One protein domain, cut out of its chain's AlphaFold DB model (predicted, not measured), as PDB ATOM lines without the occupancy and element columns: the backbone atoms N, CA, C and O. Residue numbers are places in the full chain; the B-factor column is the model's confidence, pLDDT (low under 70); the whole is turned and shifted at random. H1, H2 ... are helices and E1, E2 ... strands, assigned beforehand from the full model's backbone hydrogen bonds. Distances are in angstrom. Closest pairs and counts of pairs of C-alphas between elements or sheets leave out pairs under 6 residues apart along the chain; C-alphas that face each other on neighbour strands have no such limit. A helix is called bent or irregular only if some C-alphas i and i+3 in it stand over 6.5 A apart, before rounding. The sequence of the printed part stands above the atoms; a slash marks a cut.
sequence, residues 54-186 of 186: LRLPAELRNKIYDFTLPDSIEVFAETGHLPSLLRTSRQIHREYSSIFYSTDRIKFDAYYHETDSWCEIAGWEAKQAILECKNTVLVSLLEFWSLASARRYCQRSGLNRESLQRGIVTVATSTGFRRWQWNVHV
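This is residues 54 to 186 of the 186 residues of an uncharacterized protein of Acidomyces richmondensis BFW (UniProt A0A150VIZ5). A strongly twisted sheet of five strands has H5 over one face and H1b and H4 over the other, while H1a, H2 and H3 form a helical end that extends beyond the sheet and adds to the long axis. The bent helix H1 joins the two parts, its arm H1a in the helical end and its arm H1b on the sheet. The printed part has 133 residues, with five named helices and five named strands in the order H1 H2 H3 E1 E2 H4 E3 H5 E4 E5; the class is mixed, and the sheet E2 E1 E4 E5 E3 is antiparallel throughout. It is compact, with a radius of gyration of the C-alphas of 15.6 A, and elongated, spanning 52 by 32 by 21 A.

H1, residues 58 to 79, begins at C-alpha 58 (-26.737, -10.210, 37.358); by its hydrogen bonds it was assigned as one helix, but it is bent, with C-alphas 67 and 70 7.2 A apart. Its arms are H1a, residues 58 to 67, and H1b, residues 70 to 79. H2 is residues 85 to 88, and H3 is residues 90 to 102, 18.4 A long. E1 is residues 106 to 112, 19.8 A, and E2 residues 117 to 120. H4, residues 124 to 132, E3, residues 137 to 140, and H5, residues 147 to 156, follow. E4, residues 164 to 173, measures 28.2 A, and E5, residues 176 to 185, 29.8 A, ending at C-alpha 185 (-45.211, 19.148, 29.734).

The hairpin E4 and E5 has N 169 and O 180 2.8 A apart, within hydrogen-bond range. Likewise E1 pairs with E4 through N 109 and O 168, 2.8 A, the hairpin E1 and E2 through N 110 and O 119, 2.8 A, and E5 with E3 through N 139 and O 181, 2.8 A. H1b lies over E4 and E5 at a height over the sheet of 9.0 A, with Ala 77 and Arg 178 its closest C-alphas to E5, 5.7 A. H4, on the same face, runs across the strands at 9.4 A; H5, on the opposite face, runs along them at 8.3 A. E3, H5, E4 form a split strand-helix-strand unit, two strands running the same way with E5 between them, its crossover right-handed. H3 is the hub: it touches H1a (Tyr 96 and Tyr 65, 6.5 A), H2 (His 93 and Leu 86, 4.5 A) and H4 (Tyr 101 and Trp 124, 4.8 A), these being the closest C-alphas. Every O i to N i+4 pair is within hydrogen-bond range in H1a, H1b, H4 and H5, and 7 of 9 are in H3; H2 is too short for one.

The C-alphas farthest apart are those of Arg 55 and Leu 159, 51.7 A. The printed part has no cut and no long link. Mean pLDDT of the printed part is 95.6, and only residue 159 is under 70.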
ATOM      1  N   LEU A  54     -28.799 -12.618  28.930       96.06
ATOM      2  CA  LEU A  54     -29.743 -12.806  30.037       96.06
ATOM      3  C   LEU A  54     -29.528 -14.126  30.790       96.06
ATOM      4  O   LEU A  54     -30.094 -14.302  31.866       96.06
ATOM      5  N   ARG A  55     -28.698 -15.035  30.262       95.94
ATOM      6  CA  ARG A  55     -28.313 -16.287  30.935       95.94
ATOM      7  C   ARG A  55     -27.176 -16.081  31.938       95.94
ATOM      8  O   ARG A  55     -26.973 -16.934  32.797       95.94
ATOM      9  N   LEU A  56     -26.445 -14.969  31.843       97.69
ATOM     10  CA  LEU A  56     -25.403 -14.611  32.805       97.69
ATOM     11  C   LEU A  56     -26.011 -14.243  34.169       97.69
ATOM     12  O   LEU A  56     -27.121 -13.719  34.202       97.69
ATOM     13  N   PRO A  57     -25.300 -14.428  35.292       97.81
ATOM     14  CA  PRO A  57     -25.655 -13.813  36.570       97.81
ATOM     15  C   PRO A  57     -25.718 -12.280  36.490       97.81
ATOM     16  O   PRO A  57     -25.039 -11.659  35.664       97.81
ATOM     17  N   ALA A  58     -26.522 -11.660  37.356       97.31
ATOM     18  CA  ALA A  58     -26.737 -10.210  37.358       97.31
ATOM     19  C   ALA A  58     -25.437  -9.427  37.595       97.31
ATOM     20  O   ALA A  58     -25.211  -8.386  36.984       97.31
ATOM     21  N   GLU A  59     -24.539  -9.964  38.418       97.62
ATOM     22  CA  GLU A  59     -23.245  -9.371  38.736       97.62
ATOM     23  C   GLU A  59     -22.378  -9.235  37.483       97.62
ATOM     24  O   GLU A  59     -21.762  -8.192  37.268       97.62
ATOM     25  N   LEU A  60     -22.367 -10.258  36.620       98.38
ATOM     26  CA  LEU A  60     -21.616 -10.220  35.365       98.38
ATOM     27  C   LEU A  60     -22.253  -9.260  34.358       98.38
ATOM     28  O   LEU A  60     -21.531  -8.542  33.670       98.38
ATOM     29  N   ARG A  61     -23.591  -9.193  34.298       98.12
ATOM     30  CA  ARG A  61     -24.288  -8.207  33.455       98.12
ATOM     31  C   ARG A  61     -23.966  -6.777  33.879       98.12
ATOM     32  O   ARG A  61     -23.607  -5.972  33.027       98.12
ATOM     33  N   ASN A  62     -23.975  -6.491  35.181       97.81
ATOM     34  CA  ASN A  62     -23.599  -5.180  35.711       97.81
ATOM     35  C   ASN A  62     -22.161  -4.796  35.339       97.81
ATOM     36  O   ASN A  62     -21.921  -3.659  34.952       97.81
ATOM     37  N   LYS A  63     -21.210  -5.743  35.342       98.25
ATOM     38  CA  LYS A  63     -19.840  -5.470  34.868       98.25
ATOM     39  C   LYS A  63     -19.768  -5.128  33.379       98.25
ATOM     40  O   LYS A  63     -18.974  -4.275  32.993       98.25
ATOM     41  N   ILE A  64     -20.599  -5.753  32.546       98.19
ATOM     42  CA  ILE A  64     -20.714  -5.405  31.120       98.19
ATOM     43  C   ILE A  64     -21.325  -4.004  30.960       98.19
ATOM     44  O   ILE A  64     -20.869  -3.206  30.141       98.19
ATOM     45  N   TYR A  65     -22.341  -3.679  31.758       98.31
ATOM     46  CA  TYR A  65     -22.952  -2.352  31.786       98.31
ATOM     47  C   TYR A  65     -21.963  -1.258  32.188       98.31
ATOM     48  O   TYR A  65     -21.864  -0.255  31.485       98.31
ATOM     49  N   ASP A  66     -21.179  -1.477  33.244       98.06
ATOM     50  CA  ASP A  66     -20.117  -0.561  33.672       98.06
ATOM     51  C   ASP A  66     -19.091  -0.331  32.552       98.06
ATOM     52  O   ASP A  66     -18.689   0.802  32.294       98.06
ATOM     53  N   PHE A  67     -18.701  -1.399  31.847       98.25
ATOM     54  CA  PHE A  67     -17.744  -1.324  30.743       98.25
ATOM     55  C   PHE A  67     -18.275  -0.517  29.547       98.25
ATOM     56  O   PHE A  67     -17.517   0.198  28.901       98.25
ATOM     57  N   THR A  68     -19.577  -0.601  29.261       97.94
ATOM     58  CA  THR A  68     -20.221   0.087  28.121       97.94
ATOM     59  C   THR A  68     -20.739   1.489  28.454       97.94
ATOM     60  O   THR A  68     -21.155   2.234  27.558       97.94
ATOM     61  N   LEU A  69     -20.737   1.869  29.733       98.19
ATOM     62  CA  LEU A  69     -21.253   3.152  30.199       98.19
ATOM     63  C   LEU A  69     -20.528   4.365  29.582       98.19
ATOM     64  O   LEU A  69     -21.233   5.283  29.157       98.19
ATOM     65  N   PRO A  70     -19.182   4.412  29.476       98.25
ATOM     66  CA  PRO A  70     -18.493   5.561  28.893       98.25
ATOM     67  C   PRO A  70     -18.951   5.870  27.465       98.25
ATOM     68  O   PRO A  70     -19.313   7.012  27.190       98.25
ATOM     69  N   ASP A  71     -19.029   4.855  26.601       98.25
ATOM     70  CA  ASP A  71     -19.467   5.009  25.209       98.25
ATOM     71  C   ASP A  71     -20.934   5.440  25.130       98.25
ATOM     72  O   ASP A  71     -21.299   6.315  24.348       98.25
ATOM     73  N   SER A  72     -21.781   4.881  25.996       98.19
ATOM     74  CA  SER A  72     -23.197   5.255  26.078       98.19
ATOM     75  C   SER A  72     -23.387   6.722  26.482       98.19
ATOM     76  O   SER A  72     -24.289   7.388  25.973       98.19
ATOM     77  N   ILE A  73     -22.527   7.244  27.365       98.38
ATOM     78  CA  ILE A  73     -22.519   8.657  27.761       98.38
ATOM     79  C   ILE A  73     -22.064   9.545  26.601       98.38
ATOM     80  O   ILE A  73     -22.696  10.573  26.369       98.38
ATOM     81  N   GLU A  74     -21.018   9.166  25.863       98.12
ATOM     82  CA  GLU A  74     -20.553   9.932  24.695       98.12
ATOM     83  C   GLU A  74     -21.634   9.990  23.607       98.12
ATOM     84  O   GLU A  74     -22.004  11.075  23.154       98.12
ATOM     85  N   VAL A  75     -22.248   8.850  23.271       97.81
ATOM     86  CA  VAL A  75     -23.345   8.794  22.291       97.81
ATOM     87  C   VAL A  75     -24.536   9.644  22.738       97.81
ATOM     88  O   VAL A  75     -25.104  10.385  21.930       97.81
ATOM     89  N   PHE A  76     -24.916   9.593  24.020       98.12
ATOM     90  CA  PHE A  76     -25.976  10.452  24.553       98.12
ATOM     91  C   PHE A  76     -25.592  11.938  24.493       98.12
ATOM     92  O   PHE A  76     -26.416  12.776  24.129       98.12
ATOM     93  N   ALA A  77     -24.342  12.280  24.801       97.81
ATOM     94  CA  ALA A  77     -23.850  13.650  24.758       97.81
ATOM     95  C   ALA A  77     -23.910  14.251  23.345       97.81
ATOM     96  O   ALA A  77     -24.217  15.437  23.204       97.81
ATOM     97  N   GLU A  78     -23.626  13.444  22.322       97.19
ATOM     98  CA  GLU A  78     -23.618  13.847  20.913       97.19
ATOM     99  C   GLU A  78     -25.015  13.902  20.297       97.19
ATOM    100  O   GLU A  78     -25.331  14.833  19.556       97.19
ATOM    101  N   THR A  79     -25.860  12.919  20.606       97.19
ATOM    102  CA  THR A  79     -27.137  12.725  19.903       97.19
ATOM    103  C   THR A  79     -28.356  13.176  20.700       97.19
ATOM    104  O   THR A  79     -29.417  13.401  20.125       97.19
ATOM    105  N   GLY A  80     -28.241  13.266  22.028       96.56
ATOM    106  CA  GLY A  80     -29.380  13.424  22.930       96.56
ATOM    107  C   GLY A  80     -30.285  12.186  22.977       96.56
ATOM    108  O   GLY A  80     -31.329  12.213  23.621       96.56
ATOM    109  N   HIS A  81     -29.930  11.087  22.307       97.00
ATOM    110  CA  HIS A  81     -30.718   9.862  22.316       97.00
ATOM    111  C   HIS A  81     -30.320   8.955  23.473       97.00
ATOM    112  O   HIS A  81     -29.139   8.712  23.714       97.00
ATOM    113  N   LEU A  82     -31.325   8.410  24.162       97.50
ATOM    114  CA  LEU A  82     -31.102   7.421  25.211       97.50
ATOM    115  C   LEU A  82     -30.354   6.194  24.655       97.50
ATOM    116  O   LEU A  82     -30.695   5.732  23.556       97.50
ATOM    117  N   PRO A  83     -29.391   5.636  25.414       97.31
ATOM    118  CA  PRO A  83     -28.655   4.444  25.013       97.31
ATOM    119  C   PRO A  83     -29.571   3.291  24.605       97.31
ATOM    120  O   PRO A  83     -30.630   3.065  25.197       97.31
ATOM    121  N   SER A  84     -29.132   2.505  23.621       96.69
ATOM    122  CA  SER A  84     -29.889   1.354  23.118       96.69
ATOM    123  C   SER A  84     -30.215   0.340  24.219       96.69
ATOM    124  O   SER A  84     -31.311  -0.212  24.210       96.69
ATOM    125  N   LEU A  85     -29.330   0.156  25.207       96.94
ATOM    126  CA  LEU A  85     -29.549  -0.729  26.359       96.94
ATOM    127  C   LEU A  85     -30.796  -0.368  27.179       96.94
ATOM    128  O   LEU A  85     -31.484  -1.266  27.654       96.94
ATOM    129  N   LEU A  86     -31.164   0.914  27.274       97.50
ATOM    130  CA  LEU A  86     -32.411   1.326  27.935       97.50
ATOM    131  C   LEU A  86     -33.669   0.946  27.132       97.50
ATOM    132  O   LEU A  86     -34.785   1.063  27.628       97.50
ATOM    133  N   ARG A  87     -33.520   0.489  25.887       96.00
ATOM    134  CA  ARG A  87     -34.632   0.216  24.966       96.00
ATOM    135  C   ARG A  87     -34.776  -1.254  24.569       96.00
ATOM    136  O   ARG A  87     -35.756  -1.587  23.911       96.00
ATOM    137  N   THR A  88     -33.819  -2.119  24.906       93.69
ATOM    138  CA  THR A  88     -33.781  -3.511  24.419       93.69
ATOM    139  C   THR A  88     -34.806  -4.410  25.104       93.69
ATOM    140  O   THR A  88     -35.592  -5.073  24.431       93.69
ATOM    141  N   SER A  89     -34.808  -4.465  26.438       95.56
ATOM    142  CA  SER A  89     -35.739  -5.287  27.216       95.56
ATOM    143  C   SER A  89     -36.028  -4.669  28.581       95.56
ATOM    144  O   SER A  89     -35.230  -3.898  29.110       95.56
ATOM    145  N   ARG A  90     -37.161  -5.042  29.193       96.44
ATOM    146  CA  ARG A  90     -37.548  -4.546  30.528       96.44
ATOM    147  C   ARG A  90     -36.537  -4.917  31.614       96.44
ATOM    148  O   ARG A  90     -36.374  -4.160  32.560       96.44
ATOM    149  N   GLN A  91     -35.895  -6.080  31.497       96.69
ATOM    150  CA  GLN A  91     -34.898  -6.519  32.470       96.69
ATOM    151  C   GLN A  91     -33.617  -5.687  32.354       96.69
ATOM    152  O   GLN A  91     -33.183  -5.113  33.346       96.69
ATOM    153  N   ILE A  92     -33.078  -5.553  31.136       97.69
ATOM    154  CA  ILE A  92     -31.869  -4.752  30.885       97.69
ATOM    155  C   ILE A  92     -32.124  -3.292  31.260       97.69
ATOM    156  O   ILE A  92     -31.294  -2.684  31.919       97.69
ATOM    157  N   HIS A  93     -33.290  -2.745  30.911       97.69
ATOM    158  CA  HIS A  93     -33.672  -1.382  31.278       97.69
ATOM    159  C   HIS A  93     -33.650  -1.158  32.794       97.69
ATOM    160  O   HIS A  93     -33.040  -0.197  33.256       97.69
ATOM    161  N   ARG A  94     -34.246  -2.060  33.584       97.56
ATOM    162  CA  ARG A  94     -34.253  -1.957  35.054       97.56
ATOM    163  C   ARG A  94     -32.854  -2.011  35.658       97.56
ATOM    164  O   ARG A  94     -32.564  -1.244  36.566       97.56
ATOM    165  N   GLU A  95     -32.001  -2.903  35.165       97.50
ATOM    166  CA  GLU A  95     -30.637  -3.055  35.678       97.50
ATOM    167  C   GLU A  95     -29.763  -1.856  35.266       97.50
ATOM    168  O   GLU A  95     -29.126  -1.220  36.106       97.50
ATOM    169  N   TYR A  96     -29.808  -1.482  33.985       98.38
ATOM    170  CA  TYR A  96     -28.948  -0.459  33.395       98.38
ATOM    171  C   TYR A  96     -29.336   0.979  33.758       98.38
ATOM    172  O   TYR A  96     -28.459   1.830  33.883       98.38
ATOM    173  N   SER A  97     -30.629   1.273  33.944       97.88
ATOM    174  CA  SER A  97     -31.106   2.629  34.276       97.88
ATOM    175  C   SER A  97     -30.451   3.170  35.544       97.88
ATOM    176  O   SER A  97     -29.916   4.278  35.525       97.88
ATOM    177  N   SER A  98     -30.405   2.371  36.611       97.06
ATOM    178  CA  SER A  98     -29.761   2.774  37.863       97.06
ATOM    179  C   SER A  98     -28.283   3.138  37.670       97.06
ATOM    180  O   SER A  98     -27.839   4.156  38.192       97.06
ATOM    181  N   ILE A  99     -27.544   2.386  36.849       98.06
ATOM    182  CA  ILE A  99     -26.127   2.634  36.538       98.06
ATOM    183  C   ILE A  99     -25.977   3.912  35.701       98.06
ATOM    184  O   ILE A  99     -25.195   4.801  36.041       98.06
ATOM    185  N   PHE A 100     -26.762   4.035  34.628       98.50
ATOM    186  CA  PHE A 100     -26.683   5.157  33.697       98.50
ATOM    187  C   PHE A 100     -27.053   6.491  34.354       98.50
ATOM    188  O   PHE A 100     -26.317   7.463  34.220       98.50
ATOM    189  N   TYR A 101     -28.163   6.558  35.093       98.31
ATOM    190  CA  TYR A 101     -28.636   7.808  35.697       98.31
ATOM    191  C   TYR A 101     -27.894   8.179  36.996       98.31
ATOM    192  O   TYR A 101     -27.869   9.358  37.369       98.31
ATOM    193  N   SER A 102     -27.249   7.217  37.666       97.94
ATOM    194  CA  SER A 102     -26.435   7.485  38.863       97.94
ATOM    195  C   SER A 102     -25.059   8.069  38.553       97.94
ATOM    196  O   SER A 102     -24.391   8.545  39.468       97.94
ATOM    197  N   THR A 103     -24.622   8.066  37.290       97.62
ATOM    198  CA  THR A 103     -23.331   8.654  36.921       97.62
ATOM    199  C   THR A 103     -23.275  10.153  37.247       97.62
ATOM    200  O   THR A 103     -24.228  10.912  37.041       97.62
ATOM    201  N   ASP A 104     -22.120  10.597  37.732       97.81
ATOM    202  CA  ASP A 104     -21.785  11.998  37.995       97.81
ATOM    203  C   ASP A 104     -21.501  12.791  36.708       97.81
ATOM    204  O   ASP A 104     -21.561  14.026  36.696       97.81
ATOM    205  N   ARG A 105     -21.252  12.080  35.604       98.12
ATOM    206  CA  ARG A 105     -21.050  12.654  34.271       98.12
ATOM    207  C   ARG A 105     -22.317  13.267  33.684       98.12
ATOM    208  O   ARG A 105     -22.199  14.067  32.761       98.12
ATOM    209  N   ILE A 106     -23.504  12.922  34.189       98.19
ATOM    210  CA  ILE A 106     -24.783  13.474  33.729       98.19
ATOM    211  C   ILE A 106     -25.438  14.244  34.877       98.19
ATOM    212  O   ILE A 106     -25.957  13.668  35.840       98.19
ATOM    213  N   LYS A 107     -25.453  15.569  34.743       98.38
ATOM    214  CA  LYS A 107     -26.068  16.495  35.697       98.38
ATOM    215  C   LYS A 107     -27.342  17.084  35.127       98.38
ATOM    216  O   LYS A 107     -27.411  17.388  33.938       98.38
ATOM    217  N   PHE A 108     -28.331  17.254  35.990       98.25
ATOM    218  CA  PHE A 108     -29.618  17.828  35.639       98.25
ATOM    219  C   PHE A 108     -29.839  19.065  36.482       98.25
ATOM    220  O   PHE A 108     -29.793  19.003  37.703       98.25
ATOM    221  N   ASP A 109     -30.126  20.170  35.821       98.31
ATOM    222  CA  ASP A 109     -30.553  21.405  36.445       98.31
ATOM    223  C   ASP A 109     -32.008  21.650  36.051       98.31
ATOM    224  O   ASP A 109     -32.315  21.635  34.860       98.31
ATOM    225  N   ALA A 110     -32.896  21.889  37.010       97.56
ATOM    226  CA  ALA A 110     -34.264  22.346  36.774       97.56
ATOM    227  C   ALA A 110     -34.366  23.852  37.002       97.56
ATOM    228  O   ALA A 110     -33.730  24.392  37.910       97.56
ATOM    229  N   TYR A 111     -35.192  24.514  36.197       96.50
ATOM    230  CA  TYR A 111     -35.559  25.908  36.400       96.50
ATOM    231  C   TYR A 111     -36.980  26.006  36.959       96.50
ATOM    232  O   TYR A 111     -37.916  25.463  36.367       96.50
ATOM    233  N   TYR A 112     -37.124  26.714  38.078       94.12
ATOM    234  CA  TYR A 112     -38.393  26.976  38.755       94.12
ATOM    235  C   TYR A 112     -38.789  28.429  38.515       94.12
ATOM    236  O   TYR A 112     -38.072  29.346  38.920       94.12
ATOM    237  N   HIS A 113     -39.917  28.646  37.836       91.69
ATOM    238  CA  HIS A 113     -40.388  29.995  37.492       91.69
ATOM    239  C   HIS A 113     -40.908  30.743  38.710       91.69
ATOM    240  O   HIS A 113     -40.740  31.954  38.800       91.69
ATOM    241  N   GLU A 114     -41.500  30.018  39.656       91.44
ATOM    242  CA  GLU A 114     -42.099  30.565  40.870       91.44
ATOM    243  C   GLU A 114     -41.058  31.272  41.743       91.44
ATOM    244  O   GLU A 114     -41.370  32.246  42.424       91.44
ATOM    245  N   THR A 115     -39.815  30.786  41.712       94.69
ATOM    246  CA  THR A 115     -38.701  31.301  42.516       94.69
ATOM    247  C   THR A 115     -37.596  31.949  41.682       94.69
ATOM    248  O   THR A 115     -36.596  32.367  42.260       94.69
ATOM    249  N   ASP A 116     -37.752  32.011  40.352       93.75
ATOM    250  CA  ASP A 116     -36.713  32.412  39.384       93.75
ATOM    251  C   ASP A 116     -35.337  31.817  39.732       93.75
ATOM    252  O   ASP A 116     -34.316  32.502  39.849       93.75
ATOM    253  N   SER A 117     -35.311  30.504  39.975       95.94
ATOM    254  CA  SER A 117     -34.116  29.834  40.481       95.94
ATOM    255  C   SER A 117     -33.811  28.535  39.749       95.94
ATOM    256  O   SER A 117     -34.676  27.877  39.169       95.94
ATOM    257  N   TRP A 118     -32.527  28.180  39.767       97.75
ATOM    258  CA  TRP A 118     -32.023  26.916  39.250       97.75
ATOM    259  C   TRP A 118     -31.662  26.000  40.411       97.75
ATOM    260  O   TRP A 118     -30.951  26.425  41.321       97.75
ATOM    261  N   CYS A 119     -32.090  24.743  40.341       98.06
ATOM    262  CA  CYS A 119     -31.722  23.710  41.305       98.06
ATOM    263  C   CYS A 119     -31.151  22.490  40.582       98.06
ATOM    264  O   CYS A 119     -31.669  22.093  39.537       98.06
ATOM    265  N   GLU A 120     -30.106  21.885  41.145       98.06
ATOM    266  CA  GLU A 120     -29.600  20.599  40.668       98.06
ATOM    267  C   GLU A 120     -30.537  19.477  41.139       98.06
ATOM    268  O   GLU A 120     -30.896  19.390  42.313       98.06
ATOM    269  N   ILE A 121     -30.945  18.615  40.212       97.94
ATOM    270  CA  ILE A 121     -31.799  17.462  40.487       97.94
ATOM    271  C   ILE A 121     -30.912  16.307  40.947       97.94
ATOM    272  O   ILE A 121     -30.142  15.733  40.169       97.94
ATOM    273  N   ALA A 122     -31.052  15.962  42.222       96.00
ATOM    274  CA  ALA A 122     -30.423  14.797  42.824       96.00
ATOM    275  C   ALA A 122     -31.281  13.530  42.639       96.00
ATOM    276  O   ALA A 122     -32.494  13.604  42.451       96.00
ATOM    277  N   GLY A 123     -30.637  12.362  42.741       97.00
ATOM    278  CA  GLY A 123     -31.289  11.054  42.617       97.00
ATOM    279  C   GLY A 123     -31.422  10.582  41.169       97.00
ATOM    280  O   GLY A 123     -31.674  11.366  40.254       97.00
ATOM    281  N   TRP A 124     -31.220   9.288  40.940       97.38
ATOM    282  CA  TRP A 124     -31.253   8.711  39.595       97.38
ATOM    283  C   TRP A 124     -32.695   8.525  39.101       97.38
ATOM    284  O   TRP A 124     -32.958   8.685  37.911       97.38
ATOM    285  N   GLU A 125     -33.644   8.302  40.011       97.81
ATOM    286  CA  GLU A 125     -35.070   8.141  39.724       97.81
ATOM    287  C   GLU A 125     -35.676   9.422  39.137       97.81
ATOM    288  O   GLU A 125     -36.427   9.373  38.163       97.81
ATOM    289  N   ALA A 126     -35.313  10.585  39.687       97.69
ATOM    290  CA  ALA A 126     -35.780  11.877  39.188       97.69
ATOM    291  C   ALA A 126     -35.210  12.179  37.791       97.69
ATOM    292  O   ALA A 126     -35.942  12.603  36.896       97.69
ATOM    293  N   LYS A 127     -33.917  11.899  37.575       98.00
ATOM    294  CA  LYS A 127     -33.269  12.029  36.258       98.00
ATOM    295  C   LYS A 127     -33.916  11.110  35.217       98.00
ATOM    296  O   LYS A 127     -34.184  11.550  34.097       98.00
ATOM    297  N   GLN A 128     -34.208   9.865  35.598       97.88
ATOM    298  CA  GLN A 128     -34.909   8.907  34.751       97.88
ATOM    299  C   GLN A 128     -36.307   9.402  34.384       97.88
ATOM    300  O   GLN A 128     -36.658   9.414  33.206       97.88
ATOM    301  N   ALA A 129     -37.091   9.845  35.372       97.25
ATOM    302  CA  ALA A 129     -38.445  10.342  35.148       97.25
ATOM    303  C   ALA A 129     -38.470  11.502  34.143       97.25
ATOM    304  O   ALA A 129     -39.373  11.575  33.313       97.25
ATOM    305  N   ILE A 130     -37.455  12.370  34.166       97.12
ATOM    306  CA  ILE A 130     -37.323  13.471  33.209       97.12
ATOM    307  C   ILE A 130     -37.008  12.953  31.807       97.12
ATOM    308  O   ILE A 130     -37.714  13.319  30.874       97.12
ATOM    309  N   LEU A 131     -35.977  12.125  31.607       96.75
ATOM    310  CA  LEU A 131     -35.591  11.719  30.244       96.75
ATOM    311  C   LEU A 131     -36.523  10.689  29.606       96.75
ATOM    312  O   LEU A 131     -36.648  10.671  28.384       96.75
ATOM    313  N   GLU A 132     -37.179   9.852  30.404       96.56
ATOM    314  CA  GLU A 132     -38.080   8.808  29.904       96.56
ATOM    315  C   GLU A 132     -39.548   9.245  29.864       96.56
ATOM    316  O   GLU A 132     -40.410   8.484  29.412       96.56
ATOM    317  N   CYS A 133     -39.865  10.472  30.292       96.00
ATOM    318  CA  CYS A 133     -41.205  11.007  30.107       96.00
ATOM    319  C   CYS A 133     -41.526  11.110  28.606       96.00
ATOM    320  O   CYS A 133     -40.758  11.645  27.805       96.00
ATOM    321  N   LYS A 134     -42.707  10.611  28.217       92.75
ATOM    322  CA  LYS A 134     -43.155  10.552  26.811       92.75
ATOM    323  C   LYS A 134     -43.172  11.915  26.117       92.75
ATOM    324  O   LYS A 134     -43.083  11.973  24.895       92.75
ATOM    325  N   ASN A 135     -43.307  12.985  26.896       92.88
ATOM    326  CA  ASN A 135     -43.420  14.353  26.406       92.88
ATOM    327  C   ASN A 135     -42.110  15.138  26.541       92.88
ATOM    328  O   ASN A 135     -42.123  16.361  26.382       92.88
ATOM    329  N   THR A 136     -40.998  14.468  26.847       96.19
ATOM    330  CA  THR A 136     -39.705  15.133  26.969       96.19
ATOM    331  C   THR A 136     -39.144  15.476  25.605       96.19
ATOM    332  O   THR A 136     -38.939  14.614  24.752       96.19
ATOM    333  N   VAL A 137     -38.847  16.758  25.418       95.94
ATOM    334  CA  VAL A 137     -38.158  17.264  24.230       95.94
ATOM    335  C   VAL A 137     -36.794  17.785  24.637       95.94
ATOM    336  O   VAL A 137     -36.695  18.690  25.472       95.94
ATOM    337  N   LEU A 138     -35.754  17.236  24.011       97.25
ATOM    338  CA  LEU A 138     -34.383  17.713  24.140       97.25
ATOM    339  C   LEU A 138     -34.053  18.670  22.998       97.25
ATOM    340  O   LEU A 138     -34.186  18.335  21.823       97.25
ATOM    341  N   VAL A 139     -33.608  19.869  23.356       96.88
ATOM    342  CA  VAL A 139     -33.133  20.884  22.415       96.88
ATOM    343  C   VAL A 139     -31.638  21.056  22.624       96.88
ATOM    344  O   VAL A 139     -31.179  21.285  23.741       96.88
ATOM    345  N   SER A 140     -30.875  20.925  21.545       97.12
ATOM    346  CA  SER A 140     -29.422  21.064  21.577       97.12
ATOM    347  C   SER A 140     -29.002  22.466  22.029       97.12
ATOM    348  O   SER A 140     -29.515  23.466  21.531       97.12
ATOM    349  N   LEU A 141     -28.051  22.531  22.964       97.00
ATOM    350  CA  LEU A 141     -27.415  23.765  23.434       97.00
ATOM    351  C   LEU A 141     -25.907  23.757  23.130       97.00
ATOM    352  O   LEU A 141     -25.112  24.300  23.898       97.00
ATOM    353  N   LEU A 142     -25.497  23.133  22.021       92.69
ATOM    354  CA  LEU A 142     -24.083  23.006  21.632       92.69
ATOM    355  C   LEU A 142     -23.376  24.357  21.445       92.69
ATOM    356  O   LEU A 142     -22.169  24.451  21.643       92.69
ATOM    357  N   GLU A 143     -24.123  25.412  21.126       94.25
ATOM    358  CA  GLU A 143     -23.592  26.772  20.977       94.25
ATOM    359  C   GLU A 143     -23.188  27.411  22.320       94.25
ATOM    360  O   GLU A 143     -22.516  28.445  22.346       94.25
ATOM    361  N   PHE A 144     -23.558  26.809  23.456       94.81
ATOM    362  CA  PHE A 144     -23.319  27.363  24.787       94.81
ATOM    363  C   PHE A 144     -22.132  26.702  25.487       94.81
ATOM    364  O   PHE A 144     -22.219  25.616  26.068       94.81
ATOM    365  N   TRP A 145     -21.025  27.437  25.531       92.25
ATOM    366  CA  TRP A 145     -19.765  26.979  26.113       92.25
ATOM    367  C   TRP A 145     -19.813  26.953  27.649       92.25
ATOM    368  O   TRP A 145     -19.195  26.094  28.280       92.25
ATOM    369  N   SER A 146     -20.618  27.828  28.267       96.94
ATOM    370  CA  SER A 146     -20.790  27.902  29.724       96.94
ATOM    371  C   SER A 146     -22.215  27.555  30.169       96.94
ATOM    372  O   SER A 146     -23.193  27.863  29.481       96.94
ATOM    373  N   LEU A 147     -22.337  26.968  31.365       97.06
ATOM    374  CA  LEU A 147     -23.635  26.694  31.989       97.06
ATOM    375  C   LEU A 147     -24.407  27.989  32.279       97.06
ATOM    376  O   LEU A 147     -25.616  28.038  32.085       97.06
ATOM    377  N   ALA A 148     -23.718  29.061  32.679       97.75
ATOM    378  CA  ALA A 148     -24.348  30.353  32.944       97.75
ATOM    379  C   ALA A 148     -25.019  30.940  31.688       97.75
ATOM    380  O   ALA A 148     -26.143  31.437  31.765       97.75
ATOM    381  N   SER A 149     -24.365  30.850  30.524       97.38
ATOM    382  CA  SER A 149     -24.940  31.307  29.253       97.38
ATOM    383  C   SER A 149     -26.147  30.460  28.842       97.38
ATOM    384  O   SER A 149     -27.171  31.020  28.454       97.38
ATOM    385  N   ALA A 150     -26.049  29.134  28.986       97.69
ATOM    386  CA  ALA A 150     -27.154  28.214  28.721       97.69
ATOM    387  C   ALA A 150     -28.371  28.509  29.620       97.69
ATOM    388  O   ALA A 150     -29.484  28.656  29.122       97.69
ATOM    389  N   ARG A 151     -28.159  28.701  30.931       97.38
ATOM    390  CA  ARG A 151     -29.219  29.052  31.894       97.38
ATOM    391  C   ARG A 151     -29.937  30.346  31.510       97.38
ATOM    392  O   ARG A 151     -31.162  30.360  31.422       97.38
ATOM    393  N   ARG A 152     -29.186  31.406  31.187       96.38
ATOM    394  CA  ARG A 152     -29.762  32.689  30.731       96.38
ATOM    395  C   ARG A 152     -30.584  32.538  29.451       96.38
ATOM    396  O   ARG A 152     -31.622  33.181  29.313       96.38
ATOM    397  N   TYR A 153     -30.132  31.705  28.513       95.81
ATOM    398  CA  TYR A 153     -30.886  31.416  27.295       95.81
ATOM    399  C   TYR A 153     -32.213  30.706  27.605       95.81
ATOM    400  O   TYR A 153     -33.267  31.184  27.186       95.81
ATOM    401  N   CYS A 154     -32.180  29.629  28.399       94.50
ATOM    402  CA  CYS A 154     -33.371  28.860  28.780       94.50
ATOM    403  C   CYS A 154     -34.387  29.672  29.605       94.50
ATOM    404  O   CYS A 154     -35.598  29.460  29.482       94.50
ATOM    405  N   GLN A 155     -33.912  30.613  30.429       93.62
ATOM    406  CA  GLN A 155     -34.764  31.556  31.162       93.62
ATOM    407  C   GLN A 155     -35.542  32.455  30.195       93.62
ATOM    408  O   GLN A 155     -36.766  32.552  30.274       93.62
ATOM    409  N   ARG A 156     -34.852  33.061  29.219       91.81
ATOM    410  CA  ARG A 156     -35.475  33.980  28.251       91.81
ATOM    411  C   ARG A 156     -36.425  33.283  27.277       91.81
ATOM    412  O   ARG A 156     -37.404  33.890  26.857       91.81
ATOM    413  N   SER A 157     -36.139  32.038  26.898       86.31
ATOM    414  CA  SER A 157     -36.835  31.355  25.801       86.31
ATOM    415  C   SER A 157     -38.265  30.905  26.111       86.31
ATOM    416  O   SER A 157     -38.989  30.544  25.187       86.31
ATOM    417  N   GLY A 158     -38.724  30.954  27.364       70.06
ATOM    418  CA  GLY A 158     -40.068  30.465  27.686       70.06
ATOM    419  C   GLY A 158     -40.874  31.343  28.620       70.06
ATOM    420  O   GLY A 158     -41.546  30.830  29.504       70.06
ATOM    421  N   LEU A 159     -40.882  32.639  28.342       68.69
ATOM    422  CA  LEU A 159     -41.881  33.570  28.873       68.69
ATOM    423  C   LEU A 159     -43.318  33.292  28.367       68.69
ATOM    424  O   LEU A 159     -44.233  33.996  28.754       68.69
ATOM    425  N   ASN A 160     -43.533  32.285  27.506       73.06
ATOM    426  CA  ASN A 160     -44.802  32.086  26.784       73.06
ATOM    427  C   ASN A 160     -45.523  30.747  27.050       73.06
ATOM    428  O   ASN A 160     -46.488  30.445  26.352       73.06
ATOM    429  N   ARG A 161     -45.063  29.899  27.984       77.75
ATOM    430  CA  ARG A 161     -45.706  28.594  28.263       77.75
ATOM    431  C   ARG A 161     -45.708  28.273  29.756       77.75
ATOM    432  O   ARG A 161     -44.728  27.733  30.261       77.75
ATOM    433  N   GLU A 162     -46.816  28.591  30.418       78.25
ATOM    434  CA  GLU A 162     -47.000  28.435  31.870       78.25
ATOM    435  C   GLU A 162     -47.021  26.967  32.345       78.25
ATOM    436  O   GLU A 162     -46.740  26.711  33.506       78.25
ATOM    437  N   SER A 163     -47.259  25.984  31.466       84.31
ATOM    438  CA  SER A 163     -47.337  24.551  31.825       84.31
ATOM    439  C   SER A 163     -46.091  23.716  31.485       84.31
ATOM    440  O   SER A 163     -46.155  22.491  31.386       84.31
ATOM    441  N   LEU A 164     -44.947  24.358  31.238       90.94
ATOM    442  CA  LEU A 164     -43.736  23.666  30.787       90.94
ATOM    443  C   LEU A 164     -42.636  23.719  31.851       90.94
ATOM    444  O   LEU A 164     -41.952  24.743  31.986       90.94
ATOM    445  N   GLN A 165     -42.399  22.594  32.529       94.88
ATOM    446  CA  GLN A 165     -41.188  22.437  33.327       94.88
ATOM    447  C   GLN A 165     -39.999  22.254  32.388       94.88
ATOM    448  O   GLN A 165     -40.072  21.544  31.383       94.88
ATOM    449  N   ARG A 166     -38.888  22.926  32.680       95.94
ATOM    450  CA  ARG A 166     -37.698  22.869  31.837       95.94
ATOM    451  C   ARG A 166     -36.434  22.842  32.664       95.94
ATOM    452  O   ARG A 166     -36.418  23.231  33.831       95.94
ATOM    453  N   GLY A 167     -35.352  22.504  31.992       97.19
ATOM    454  CA  GLY A 167     -34.043  22.584  32.588       97.19
ATOM    455  C   GLY A 167     -32.934  22.289  31.601       97.19
ATOM    456  O   GLY A 167     -33.138  22.331  30.389       97.19
ATOM    457  N   ILE A 168     -31.749  22.016  32.128       98.19
ATOM    458  CA  ILE A 168     -30.558  21.698  31.350       98.19
ATOM    459  C   ILE A 168     -30.034  20.341  31.802       98.19
ATOM    460  O   ILE A 168     -29.891  20.089  32.994       98.19
ATOM    461  N   VAL A 169     -29.729  19.471  30.845       98.44
ATOM    462  CA  VAL A 169     -28.860  18.317  31.053       98.44
ATOM    463  C   VAL A 169     -27.455  18.734  30.647       98.44
ATOM    464  O   VAL A 169     -27.245  19.160  29.510       98.44
ATOM    465  N   THR A 170     -26.498  18.620  31.561       98.44
ATOM    466  CA  THR A 170     -25.071  18.792  31.275       98.44
ATOM    467  C   THR A 170     -24.400  17.426  31.304       98.44
ATOM    468  O   THR A 170     -24.448  16.733  32.318       98.44
ATOM    469  N   VAL A 171     -23.755  17.060  30.201       98.31
ATOM    470  CA  VAL A 171     -23.041  15.791  30.045       98.31
ATOM    471  C   VAL A 171     -21.547  16.069  29.917       98.31
ATOM    472  O   VAL A 171     -21.132  16.825  29.038       98.31
ATOM    473  N   ALA A 172     -20.744  15.489  30.804       98.12
ATOM    474  CA  ALA A 172     -19.288  15.540  30.746       98.12
ATOM    475  C   ALA A 172     -18.766  14.506  29.737       98.12
ATOM    476  O   ALA A 172     -19.010  13.307  29.888       98.12
ATOM    477  N   THR A 173     -18.030  14.967  28.732       97.31
ATOM    478  CA  THR A 173     -17.406  14.161  27.676       97.31
ATOM    479  C   THR A 173     -15.889  14.175  27.812       97.31
ATOM    480  O   THR A 173     -15.318  15.024  28.499       97.31
ATOM    481  N   SER A 174     -15.211  13.280  27.098       96.62
ATOM    482  CA  SER A 174     -13.745  13.302  26.955       96.62
ATOM    483  C   SER A 174     -13.194  14.637  26.418       96.62
ATOM    484  O   SER A 174     -12.049  14.992  26.685       96.62
ATOM    485  N   THR A 175     -14.017  15.400  25.690       95.75
ATOM    486  CA  THR A 175     -13.653  16.676  25.051       95.75
ATOM    487  C   THR A 175     -14.218  17.913  25.757       95.75
ATOM    488  O   THR A 175     -14.060  19.028  25.256       95.75
ATOM    489  N   GLY A 176     -14.886  17.757  26.905       96.38
ATOM    490  CA  GLY A 176     -15.437  18.864  27.688       96.38
ATOM    491  C   GLY A 176     -16.875  18.622  28.134       96.38
ATOM    492  O   GLY A 176     -17.165  17.654  28.828       96.38
ATOM    493  N   PHE A 177     -17.782  19.538  27.787       97.44
ATOM    494  CA  PHE A 177     -19.189  19.449  28.177       97.44
ATOM    495  C   PHE A 177     -20.115  19.589  26.970       97.44
ATOM    496  O   PHE A 177     -19.873  20.385  26.058       97.44
ATOM    497  N   ARG A 178     -21.211  18.834  26.998       97.62
ATOM    498  CA  ARG A 178     -22.348  18.947  26.082       97.62
ATOM    499  C   ARG A 178     -23.593  19.287  26.886       97.62
ATOM    500  O   ARG A 178     -23.710  18.892  28.046       97.62
ATOM    501  N   ARG A 179     -24.492  20.079  26.304       98.12
ATOM    502  CA  ARG A 179     -25.679  20.578  27.001       98.12
ATOM    503  C   ARG A 179     -26.922  20.421  26.147       98.12
ATOM    504  O   ARG A 179     -26.889  20.675  24.945       98.12
ATOM    505  N   TRP A 180     -28.011  20.064  26.812       98.31
ATOM    506  CA  TRP A 180     -29.334  19.906  26.223       98.31
ATOM    507  C   TRP A 180     -30.353  20.613  27.105       98.31
ATOM    508  O   TRP A 180     -30.342  20.422  28.317       98.31
ATOM    509  N   GLN A 181     -31.243  21.414  26.529       97.69
ATOM    510  CA  GLN A 181     -32.425  21.883  27.241       97.69
ATOM    511  C   GLN A 181     -33.462  20.765  27.216       97.69
ATOM    512  O   GLN A 181     -33.878  20.352  26.135       97.69
ATOM    513  N   TRP A 182     -33.912  20.310  28.379       97.62
ATOM    514  CA  TRP A 182     -35.066  19.423  28.475       97.62
ATOM    515  C   TRP A 182     -36.323  20.235  28.761       97.62
ATOM    516  O   TRP A 182     -36.286  21.236  29.477       97.62
ATOM    517  N   ASN A 183     -37.437  19.806  28.179       95.88
ATOM    518  CA  ASN A 183     -38.752  20.388  28.392       95.88
ATOM    519  C   ASN A 183     -39.744  19.256  28.639       95.88
ATOM    520  O   ASN A 183     -39.844  18.361  27.803       95.88
ATOM    521  N   VAL A 184     -40.468  19.318  29.750       95.12
ATOM    522  CA  VAL A 184     -41.523  18.382  30.130       95.12
ATOM    523  C   VAL A 184     -42.825  19.166  30.225       95.12
ATOM    524  O   VAL A 184     -42.906  20.191  30.902       95.12
ATOM    525  N   HIS A 185     -43.845  18.688  29.523       91.31
ATOM    526  CA  HIS A 185     -45.211  19.148  29.734       91.31
ATOM    527  C   HIS A 185     -45.743  18.498  31.011       91.31
ATOM    528  O   HIS A 185     -45.853  17.269  31.050       91.31
ATOM    529  N   VAL A 186     -45.994  19.325  32.029       83.75
ATOM    530  CA  VAL A 186     -46.589  18.916  33.310       83.75
ATOM    531  C   VAL A 186     -48.107  18.948  33.198       83.75
ATOM    532  O   VAL A 186     -48.624  19.862  32.512       83.75
TER     533      VAL A 186